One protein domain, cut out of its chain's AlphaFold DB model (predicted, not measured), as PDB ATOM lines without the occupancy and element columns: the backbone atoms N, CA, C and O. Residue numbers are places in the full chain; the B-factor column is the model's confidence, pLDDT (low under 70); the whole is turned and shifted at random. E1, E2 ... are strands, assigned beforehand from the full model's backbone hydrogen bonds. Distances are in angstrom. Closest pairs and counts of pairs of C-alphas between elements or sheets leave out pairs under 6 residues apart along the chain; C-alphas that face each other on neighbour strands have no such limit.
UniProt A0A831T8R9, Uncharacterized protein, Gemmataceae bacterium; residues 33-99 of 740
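What this domain is: This is residues 33 to 99 of the 740 residues of an uncharacterized protein of Gemmataceae bacterium (UniProt A0A831T8R9). One sheet of five strands, strongly twisted and curled, bends round like part of an open barrel. The long strand E2 bends in its course, and edge strand E1 comes round towards the other edge, E5, without joining it. The printed part has 67 residues with no named helix and five named strands in chain order E1 to E5, which is also the sheet's order, antiparallel throughout. The class is all strand, with 32 residues, under half, in named elements; the whole is compact, with a radius of gyration of the C-alphas of 11.5 A and spans of 31 by 25 by 20 A.

Where its parts are: Find C-alpha 39 at (-45.156, 40.941, -30.100), where E1 begins and runs to residue 42. E2, residues 50 to 59, covers 23.2 A and bends by 72 degrees at Leu 55. E3 is residues 65 to 71, 18.9 A, and E4 residues 77 to 82, 16.7 A. E5, residues 93 to 97, ends at C-alpha 97, (-34.997, 52.455, -23.594).

How they stand to each other: The five strands form a meander, each the antiparallel neighbour of the one before, and each successive pair is a hairpin. Between E1 and E2 look at N 40 and O 52, 2.8 A apart. Between E2 and E3, N 58 and O 66 are 2.9 A apart; between E3 and E4, N 67 and O 80 are 2.8 A apart; between E4 and E5, N 96 and O 79 are 2.8 A apart. Edge strands E1 and E5 are only just apart, closest 8.4 A.

The domain as a whole: The farthest C-alphas, of Asp 62 and Glu 73, are 31.6 A apart. The printed part has no cut and no long link. Its mean pLDDT is 94.2; only residue 90 is under 70.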
ATOM      1  N   GLU A  33     -53.186  43.421 -19.556       91.44
ATOM      2  CA  GLU A  33     -52.564  42.202 -19.033       91.44
ATOM      3  C   GLU A  33     -52.514  41.087 -20.101       91.44
ATOM      4  O   GLU A  33     -51.518  40.376 -20.224       91.44
ATOM      5  N   ALA A  34     -53.525  41.004 -20.977       94.50
ATOM      6  CA  ALA A  34     -53.581  40.063 -22.099       94.50
ATOM      7  C   ALA A  34     -52.648  40.433 -23.275       94.50
ATOM      8  O   ALA A  34     -52.759  39.846 -24.359       94.50
ATOM      9  N   ARG A  35     -51.741  41.405 -23.094       94.81
ATOM     10  CA  ARG A  35     -50.637  41.705 -24.022       94.81
ATOM     11  C   ARG A  35     -49.330  40.995 -23.655       94.81
ATOM     12  O   ARG A  35     -48.460  40.915 -24.516       94.81
ATOM     13  N   VAL A  36     -49.183  40.457 -22.437       97.31
ATOM     14  CA  VAL A  36     -47.993  39.679 -22.037       97.31
ATOM     15  C   VAL A  36     -47.766  38.513 -23.010       97.31
ATOM     16  O   VAL A  36     -48.711  37.839 -23.418       97.31
ATOM     17  N   GLY A  37     -46.513  38.301 -23.417       95.69
ATOM     18  CA  GLY A  37     -46.115  37.276 -24.383       95.69
ATOM     19  C   GLY A  37     -46.419  37.606 -25.849       95.69
ATOM     20  O   GLY A  37     -46.043  36.831 -26.726       95.69
ATOM     21  N   LYS A  38     -47.068  38.740 -26.155       97.06
ATOM     22  CA  LYS A  38     -47.344  39.163 -27.538       97.06
ATOM     23  C   LYS A  38     -46.250  40.086 -28.068       97.06
ATOM     24  O   LYS A  38     -45.672  40.884 -27.331       97.06
ATOM     25  N   ILE A  39     -45.997  39.989 -29.371       97.12
ATOM     26  CA  ILE A  39     -45.156  40.941 -30.100       97.12
ATOM     27  C   ILE A  39     -46.023  42.142 -30.485       97.12
ATOM     28  O   ILE A  39     -47.077  41.980 -31.100       97.12
ATOM     29  N   ILE A  40     -45.563  43.340 -30.138       97.00
ATOM     30  CA  ILE A  40     -46.122  44.628 -30.554       97.00
ATOM     31  C   ILE A  40     -45.115  45.356 -31.449       97.00
ATOM     32  O   ILE A  40     -43.907  45.168 -31.309       97.00
ATOM     33  N   THR A  41     -45.591  46.198 -32.362       97.12
ATOM     34  CA  THR A  41     -44.720  47.081 -33.152       97.12
ATOM     35  C   THR A  41     -44.669  48.448 -32.483       97.12
ATOM     36  O   THR A  41     -45.706  49.082 -32.300       97.12
ATOM     37  N   VAL A  42     -43.470  48.899 -32.122       96.31
ATOM     38  CA  VAL A  42     -43.221  50.190 -31.475       96.31
ATOM     39  C   VAL A  42     -42.723  51.180 -32.523       96.31
ATOM     40  O   VAL A  42     -41.729  50.927 -33.200       96.31
ATOM     41  N   THR A  43     -43.412  52.309 -32.669       95.44
ATOM     42  CA  THR A  43     -43.063  53.374 -33.620       95.44
ATOM     43  C   THR A  43     -42.623  54.626 -32.868       95.44
ATOM     44  O   THR A  43     -43.460  55.392 -32.393       95.44
ATOM     45  N   GLU A  44     -41.313  54.836 -32.756       94.00
ATOM     46  CA  GLU A  44     -40.731  56.086 -32.249       94.00
ATOM     47  C   GLU A  44     -40.535  57.096 -33.389       94.00
ATOM     48  O   GLU A  44     -40.187  56.730 -34.513       94.00
ATOM     49  N   VAL A  45     -40.705  58.389 -33.099       91.38
ATOM     50  CA  VAL A  45     -40.384  59.456 -34.058       91.38
ATOM     51  C   VAL A  45     -38.882  59.412 -34.368       91.38
ATOM     52  O   VAL A  45     -38.060  59.336 -33.458       91.38
ATOM     53  N   ASN A  46     -38.526  59.469 -35.654       92.50
ATOM     54  CA  ASN A  46     -37.157  59.332 -36.173       92.50
ATOM     55  C   ASN A  46     -36.499  57.943 -35.996       92.50
ATOM     56  O   ASN A  46     -35.283  57.833 -36.155       92.50
ATOM     57  N   ARG A  47     -37.263  56.871 -35.726       93.94
ATOM     58  CA  ARG A  47     -36.781  55.478 -35.833       93.94
ATOM     59  C   ARG A  47     -37.651  54.646 -36.779       93.94
ATOM     60  O   ARG A  47     -38.806  54.977 -37.041       93.94
ATOM     61  N   SER A  48     -37.097  53.544 -37.276       95.00
ATOM     62  CA  SER A  48     -37.871  52.486 -37.929       95.00
ATOM     63  C   SER A  48     -38.823  51.800 -36.927       95.00
ATOM     64  O   SER A  48     -38.504  51.730 -35.739       95.00
ATOM     65  N   PRO A  49     -39.983  51.275 -37.373       96.56
ATOM     66  CA  PRO A  49     -40.876  50.493 -36.517       96.56
ATOM     67  C   PRO A  49     -40.189  49.223 -35.988       96.56
ATOM     68  O   PRO A  49     -39.833  48.345 -36.771       96.56
ATOM     69  N   GLU A  50     -40.036  49.097 -34.669       97.12
ATOM     70  CA  GLU A  50     -39.303  47.995 -34.031       97.12
ATOM     71  C   GLU A  50     -40.266  46.976 -33.401       97.12
ATOM     72  O   GLU A  50     -41.161  47.326 -32.626       97.12
ATOM     73  N   LYS A  51     -40.095  45.687 -33.719       97.81
ATOM     74  CA  LYS A  51     -40.896  44.605 -33.123       97.81
ATOM     75  C   LYS A  51     -40.391  44.300 -31.717       97.81
ATOM     76  O   LYS A  51     -39.235  43.925 -31.546       97.81
ATOM     77  N   CYS A  52     -41.265  44.400 -30.721       97.94
ATOM     78  CA  CYS A  52     -40.934  44.210 -29.311       97.94
ATOM     79  C   CYS A  52     -41.864  43.174 -28.662       97.94
ATOM     80  O   CYS A  52     -43.084  43.272 -28.769       97.94
ATOM     81  N   LEU A  53     -41.301  42.188 -27.971       98.00
ATOM     82  CA  LEU A  53     -42.029  41.204 -27.173       98.00
ATOM     83  C   LEU A  53     -42.369  41.802 -25.802       98.00
ATOM     84  O   LEU A  53     -41.462  42.184 -25.062       98.00
ATOM     85  N   VAL A  54     -43.651  41.865 -25.439       98.12
ATOM     86  CA  VAL A  54     -44.084  42.319 -24.107       98.12
ATOM     87  C   VAL A  54     -43.809  41.221 -23.079       98.12
ATOM     88  O   VAL A  54     -44.356  40.124 -23.173       98.12
ATOM     89  N   LEU A  55     -42.975  41.520 -22.085       97.56
ATOM     90  CA  LEU A  55     -42.558  40.585 -21.036       97.56
ATOM     91  C   LEU A  55     -43.411  40.703 -19.770       97.56
ATOM     92  O   LEU A  55     -43.758  39.690 -19.170       97.56
ATOM     93  N   GLN A  56     -43.772  41.925 -19.375       97.69
ATOM     94  CA  GLN A  56     -44.585  42.190 -18.186       97.69
ATOM     95  C   GLN A  56     -45.467  43.421 -18.407       97.69
ATOM     96  O   GLN A  56     -45.080  44.348 -19.116       97.69
ATOM     97  N   VAL A  57     -46.639  43.445 -17.772       97.94
ATOM     98  CA  VAL A  57     -47.548  44.598 -17.744       97.94
ATOM     99  C   VAL A  57     -47.953  44.876 -16.297       97.94
ATOM    100  O   VAL A  57     -48.190  43.945 -15.530       97.94
ATOM    101  N   TRP A  58     -48.004  46.150 -15.921       97.69
ATOM    102  CA  TRP A  58     -48.476  46.639 -14.624       97.69
ATOM    103  C   TRP A  58     -49.227  47.962 -14.807       97.69
ATOM    104  O   TRP A  58     -49.386  48.456 -15.925       97.69
ATOM    105  N   ARG A  59     -49.706  48.543 -13.706       96.81
ATOM    106  CA  ARG A  59     -50.311  49.879 -13.686       96.81
ATOM    107  C   ARG A  59     -49.479  50.821 -12.836       96.81
ATOM    108  O   ARG A  59     -48.879  50.407 -11.845       96.81
ATOM    109  N   LEU A  60     -49.446  52.075 -13.257       96.88
ATOM    110  CA  LEU A  60     -48.886  53.188 -12.507       96.88
ATOM    111  C   LEU A  60     -49.907  53.724 -11.494       96.88
ATOM    112  O   LEU A  60     -51.070  53.319 -11.486       96.88
ATOM    113  N   SER A  61     -49.466  54.624 -10.613       94.38
ATOM    114  CA  SER A  61     -50.303  55.229  -9.564       94.38
ATOM    115  C   SER A  61     -51.408  56.150 -10.098       94.38
ATOM    116  O   SER A  61     -52.370  56.410  -9.384       94.38
ATOM    117  N   ASP A  62     -51.307  56.599 -11.350       94.31
ATOM    118  CA  ASP A  62     -52.358  57.296 -12.104       94.31
ATOM    119  C   ASP A  62     -53.368  56.331 -12.772       94.31
ATOM    120  O   ASP A  62     -54.324  56.766 -13.408       94.31
ATOM    121  N   GLY A  63     -53.155  55.014 -12.656       94.62
ATOM    122  CA  GLY A  63     -53.949  53.963 -13.294       94.62
ATOM    123  C   GLY A  63     -53.525  53.602 -14.726       94.62
ATOM    124  O   GLY A  63     -54.013  52.588 -15.252       94.62
ATOM    125  N   SER A  64     -52.610  54.366 -15.338       95.81
ATOM    126  CA  SER A  64     -52.116  54.144 -16.703       95.81
ATOM    127  C   SER A  64     -51.361  52.810 -16.804       95.81
ATOM    128  O   SER A  64     -50.537  52.501 -15.933       95.81
ATOM    129  N   PRO A  65     -51.602  51.985 -17.842       97.00
ATOM    130  CA  PRO A  65     -50.864  50.744 -18.015       97.00
ATOM    131  C   PRO A  65     -49.445  51.012 -18.532       97.00
ATOM    132  O   PRO A  65     -49.230  51.720 -19.519       97.00
ATOM    133  N   ALA A  66     -48.471  50.394 -17.869       97.75
ATOM    134  CA  ALA A  66     -47.068  50.384 -18.253       97.75
ATOM    135  C   ALA A  66     -46.634  48.949 -18.579       97.75
ATOM    136  O   ALA A  66     -47.079  47.984 -17.955       97.75
ATOM    137  N   MET A  67     -45.792  48.807 -19.598       97.94
ATOM    138  CA  MET A  67     -45.403  47.524 -20.176       97.94
ATOM    139  C   MET A  67     -43.880  47.461 -20.287       97.94
ATOM    140  O   MET A  67     -43.274  48.345 -20.883       97.94
ATOM    141  N   GLN A  68     -43.253  46.411 -19.766       97.81
ATOM    142  CA  GLN A  68     -41.852  46.107 -20.036       97.81
ATOM    143  C   GLN A  68     -41.824  45.242 -21.289       97.81
ATOM    144  O   GLN A  68     -42.429  44.167 -21.324       97.81
ATOM    145  N   ALA A  69     -41.120  45.706 -22.311       98.06
ATOM    146  CA  ALA A  69     -40.928  44.986 -23.554       98.06
ATOM    147  C   ALA A  69     -39.437  44.809 -23.847       98.06
ATOM    148  O   ALA A  69     -38.589  45.555 -23.354       98.06
ATOM    149  N   LYS A  70     -39.124  43.809 -24.665       97.75
ATOM    150  CA  LYS A  70     -37.787  43.570 -25.199       97.75
ATOM    151  C   LYS A  70     -37.855  43.570 -26.715       97.75
ATOM    152  O   LYS A  70     -38.714  42.890 -27.274       97.75
ATOM    153  N   SER A  71     -36.964  44.294 -27.383       97.69
ATOM    154  CA  SER A  71     -36.844  44.204 -28.837       97.69
ATOM    155  C   SER A  71     -36.556  42.766 -29.269       97.69
ATOM    156  O   SER A  71     -35.741  42.069 -28.661       97.69
ATOM    157  N   VAL A  72     -37.240  42.327 -30.323       97.69
ATOM    158  CA  VAL A  72     -37.031  41.022 -30.960       97.69
ATOM    159  C   VAL A  72     -35.746  41.028 -31.798       97.69
ATOM    160  O   VAL A  72     -35.121  39.985 -31.949       97.69
ATOM    161  N   GLU A  73     -35.338  42.196 -32.302       95.88
ATOM    162  CA  GLU A  73     -34.204  42.365 -33.220       95.88
ATOM    163  C   GLU A  73     -32.920  42.773 -32.484       95.88
ATOM    164  O   GLU A  73     -31.909  42.079 -32.559       95.88
ATOM    165  N   THR A  74     -32.959  43.867 -31.718       96.38
ATOM    166  CA  THR A  74     -31.779  44.394 -31.004       96.38
ATOM    167  C   THR A  74     -31.562  43.737 -29.642       96.38
ATOM    168  O   THR A  74     -30.484  43.837 -29.057       96.38
ATOM    169  N   GLY A  75     -32.594  43.090 -29.093       96.31
ATOM    170  CA  GLY A  75     -32.585  42.583 -27.724       96.31
ATOM    171  C   GLY A  75     -32.595  43.668 -26.637       96.31
ATOM    172  O   GLY A  75     -32.526  43.307 -25.461       96.31
ATOM    173  N   GLU A  76     -32.698  44.959 -26.981       97.00
ATOM    174  CA  GLU A  76     -32.801  46.046 -25.998       97.00
ATOM    175  C   GLU A  76     -34.059  45.902 -25.131       97.00
ATOM    176  O   GLU A  76     -35.140  45.563 -25.618       97.00
ATOM    177  N   MET A  77     -33.928  46.204 -23.838       97.50
ATOM    178  CA  MET A  77     -35.056  46.301 -22.909       97.50
ATOM    179  C   MET A  77     -35.643  47.718 -22.942       97.50
ATOM    180  O   MET A  77     -34.907  48.701 -23.069       97.50
ATOM    181  N   MET A  78     -36.962  47.847 -22.803       97.88
ATOM    182  CA  MET A  78     -37.649  49.139 -22.749       97.88
ATOM    183  C   MET A  78     -38.918  49.098 -21.887       97.88
ATOM    184  O   MET A  78     -39.596  48.073 -21.817       97.88
ATOM    185  N   SER A  79     -39.272  50.231 -21.274       98.00
ATOM    186  CA  SER A  79     -40.601  50.451 -20.686       98.00
ATOM    187  C   SER A  79     -41.448  51.290 -21.639       98.00
ATOM    188  O   SER A  79     -40.993  52.318 -22.134       98.00
ATOM    189  N   ILE A  80     -42.690  50.876 -21.870       97.62
ATOM    190  CA  ILE A  80     -43.668  51.551 -22.724       97.62
ATOM    191  C   ILE A  80     -44.860  51.927 -21.845       97.62
ATOM    192  O   ILE A  80     -45.524  51.051 -21.294       97.62
ATOM    193  N   VAL A  81     -45.128  53.222 -21.703       97.50
ATOM    194  CA  VAL A  81     -46.247  53.754 -20.910       97.50
ATOM    195  C   VAL A  81     -47.353  54.207 -21.846       97.50
ATOM    196  O   VAL A  81     -47.099  55.020 -22.735       97.50
ATOM    197  N   GLU A  82     -48.570  53.707 -21.645       95.94
ATOM    198  CA  GLU A  82     -49.755  54.119 -22.399       95.94
ATOM    199  C   GLU A  82     -50.499  55.231 -21.640       95.94
ATOM    200  O   GLU A  82     -51.131  54.984 -20.617       95.94
ATOM    201  N   SER A  83     -50.401  56.466 -22.135       93.19
ATOM    202  CA  SER A  83     -50.992  57.659 -21.521       93.19
ATOM    203  C   SER A  83     -52.497  57.708 -21.789       93.19
ATOM    204  O   SER A  83     -52.916  57.920 -22.928       93.19
ATOM    205  N   ALA A  84     -53.315  57.555 -20.744       84.50
ATOM    206  CA  ALA A  84     -54.778  57.525 -20.866       84.50
ATOM    207  C   ALA A  84     -55.401  58.838 -21.391       84.50
ATOM    208  O   ALA A  84     -56.503  58.823 -21.931       84.50
ATOM    209  N   THR A  85     -54.689  59.960 -21.252       85.81
ATOM    210  CA  THR A  85     -55.125  61.332 -21.579       85.81
ATOM    211  C   THR A  85     -54.621  61.856 -22.933       85.81
ATOM    212  O   THR A  85     -54.659  63.056 -23.181       85.81
ATOM    213  N   ALA A  86     -54.084  60.994 -23.801       83.56
ATOM    214  CA  ALA A  86     -53.519  61.421 -25.082       83.56
ATOM    215  C   ALA A  86     -54.571  61.441 -26.206       83.56
ATOM    216  O   ALA A  86     -54.850  60.410 -26.820       83.56
ATOM    217  N   ASP A  87     -55.077  62.632 -26.538       79.75
ATOM    218  CA  ASP A  87     -56.077  62.850 -27.602       79.75
ATOM    219  C   ASP A  87     -55.580  62.502 -29.021       79.75
ATOM    220  O   ASP A  87     -56.372  62.388 -29.957       79.75
ATOM    221  N   SER A  88     -54.266  62.319 -29.205       78.12
ATOM    222  CA  SER A  88     -53.659  61.936 -30.484       78.12
ATOM    223  C   SER A  88     -52.939  60.588 -30.404       78.12
ATOM    224  O   SER A  88     -52.170  60.307 -29.480       78.12
ATOM    225  N   SER A  89     -53.139  59.754 -31.428       70.69
ATOM    226  CA  SER A  89     -52.560  58.405 -31.521       70.69
ATOM    227  C   SER A  89     -51.029  58.388 -31.434       70.69
ATOM    228  O   SER A  89     -50.467  57.451 -30.872       70.69
ATOM    229  N   GLY A  90     -50.361  59.437 -31.929       69.94
ATOM    230  CA  GLY A  90     -48.903  59.579 -31.893       69.94
ATOM    231  C   GLY A  90     -48.309  59.932 -30.524       69.94
ATOM    232  O   GLY A  90     -47.131  59.670 -30.308       69.94
ATOM    233  N   GLN A  91     -49.091  60.488 -29.588       80.06
ATOM    234  CA  GLN A  91     -48.618  60.817 -28.229       80.06
ATOM    235  C   GLN A  91     -49.085  59.818 -27.156       80.06
ATOM    236  O   GLN A  91     -48.706  59.936 -25.990       80.06
ATOM    237  N   ARG A  92     -49.873  58.807 -27.543       91.31
ATOM    238  CA  ARG A  92     -50.434  57.794 -26.635       91.31
ATOM    239  C   ARG A  92     -49.389  56.926 -25.936       91.31
ATOM    240  O   ARG A  92     -49.676  56.415 -24.859       91.31
ATOM    241  N   PHE A  93     -48.192  56.769 -26.501       94.81
ATOM    242  CA  PHE A  93     -47.150  55.908 -25.943       94.81
ATOM    243  C   PHE A  93     -45.853  56.677 -25.678       94.81
ATOM    244  O   PHE A  93     -45.324  57.337 -26.569       94.81
ATOM    245  N   ARG A  94     -45.307  56.549 -24.463       95.94
ATOM    246  CA  ARG A  94     -43.952  57.010 -24.112       95.94
ATOM    247  C   ARG A  94     -43.030  55.805 -23.973       95.94
ATOM    248  O   ARG A  94     -43.341  54.897 -23.204       95.94
ATOM    249  N   VAL A  95     -41.913  55.802 -24.697       96.94
ATOM    250  CA  VAL A  95     -40.948  54.693 -24.727       96.94
ATOM    251  C   VAL A  95     -39.659  55.110 -24.021       96.94
ATOM    252  O   VAL A  95     -39.064  56.132 -24.351       96.94
ATOM    253  N   PHE A  96     -39.222  54.305 -23.057       97.38
ATOM    254  CA  PHE A  96     -38.002  54.498 -22.281       97.38
ATOM    255  C   PHE A  96     -37.067  53.315 -22.540       97.38
ATOM    256  O   PHE A  96     -37.324  52.215 -22.052       97.38
ATOM    257  N   ARG A  97     -35.986  53.511 -23.302       96.88
ATOM    258  CA  ARG A  97     -34.997  52.455 -23.594       96.88
ATOM    259  C   ARG A  97     -33.995  52.307 -22.452       96.88
ATOM    260  O   ARG A  97     -33.462  53.300 -21.970       96.88
ATOM    261  N   TRP A  98     -33.728  51.070 -22.042       95.75
ATOM    262  CA  TRP A  98     -32.832  50.711 -20.929       95.75
ATOM    263  C   TRP A  98     -31.373  50.477 -21.392       95.75
ATOM    264  O   TRP A  98     -30.512  50.062 -20.612       95.75
ATOM    265  N   GLY A  99     -31.101  50.706 -22.683       92.12
ATOM    266  CA  GLY A  99     -29.811  50.477 -23.331       92.12
ATOM    267  C   GLY A  99     -29.339  49.019 -23.295       92.12
ATOM    268  O   GLY A  99     -30.034  48.111 -22.833       92.12
TER     269      GLY A  99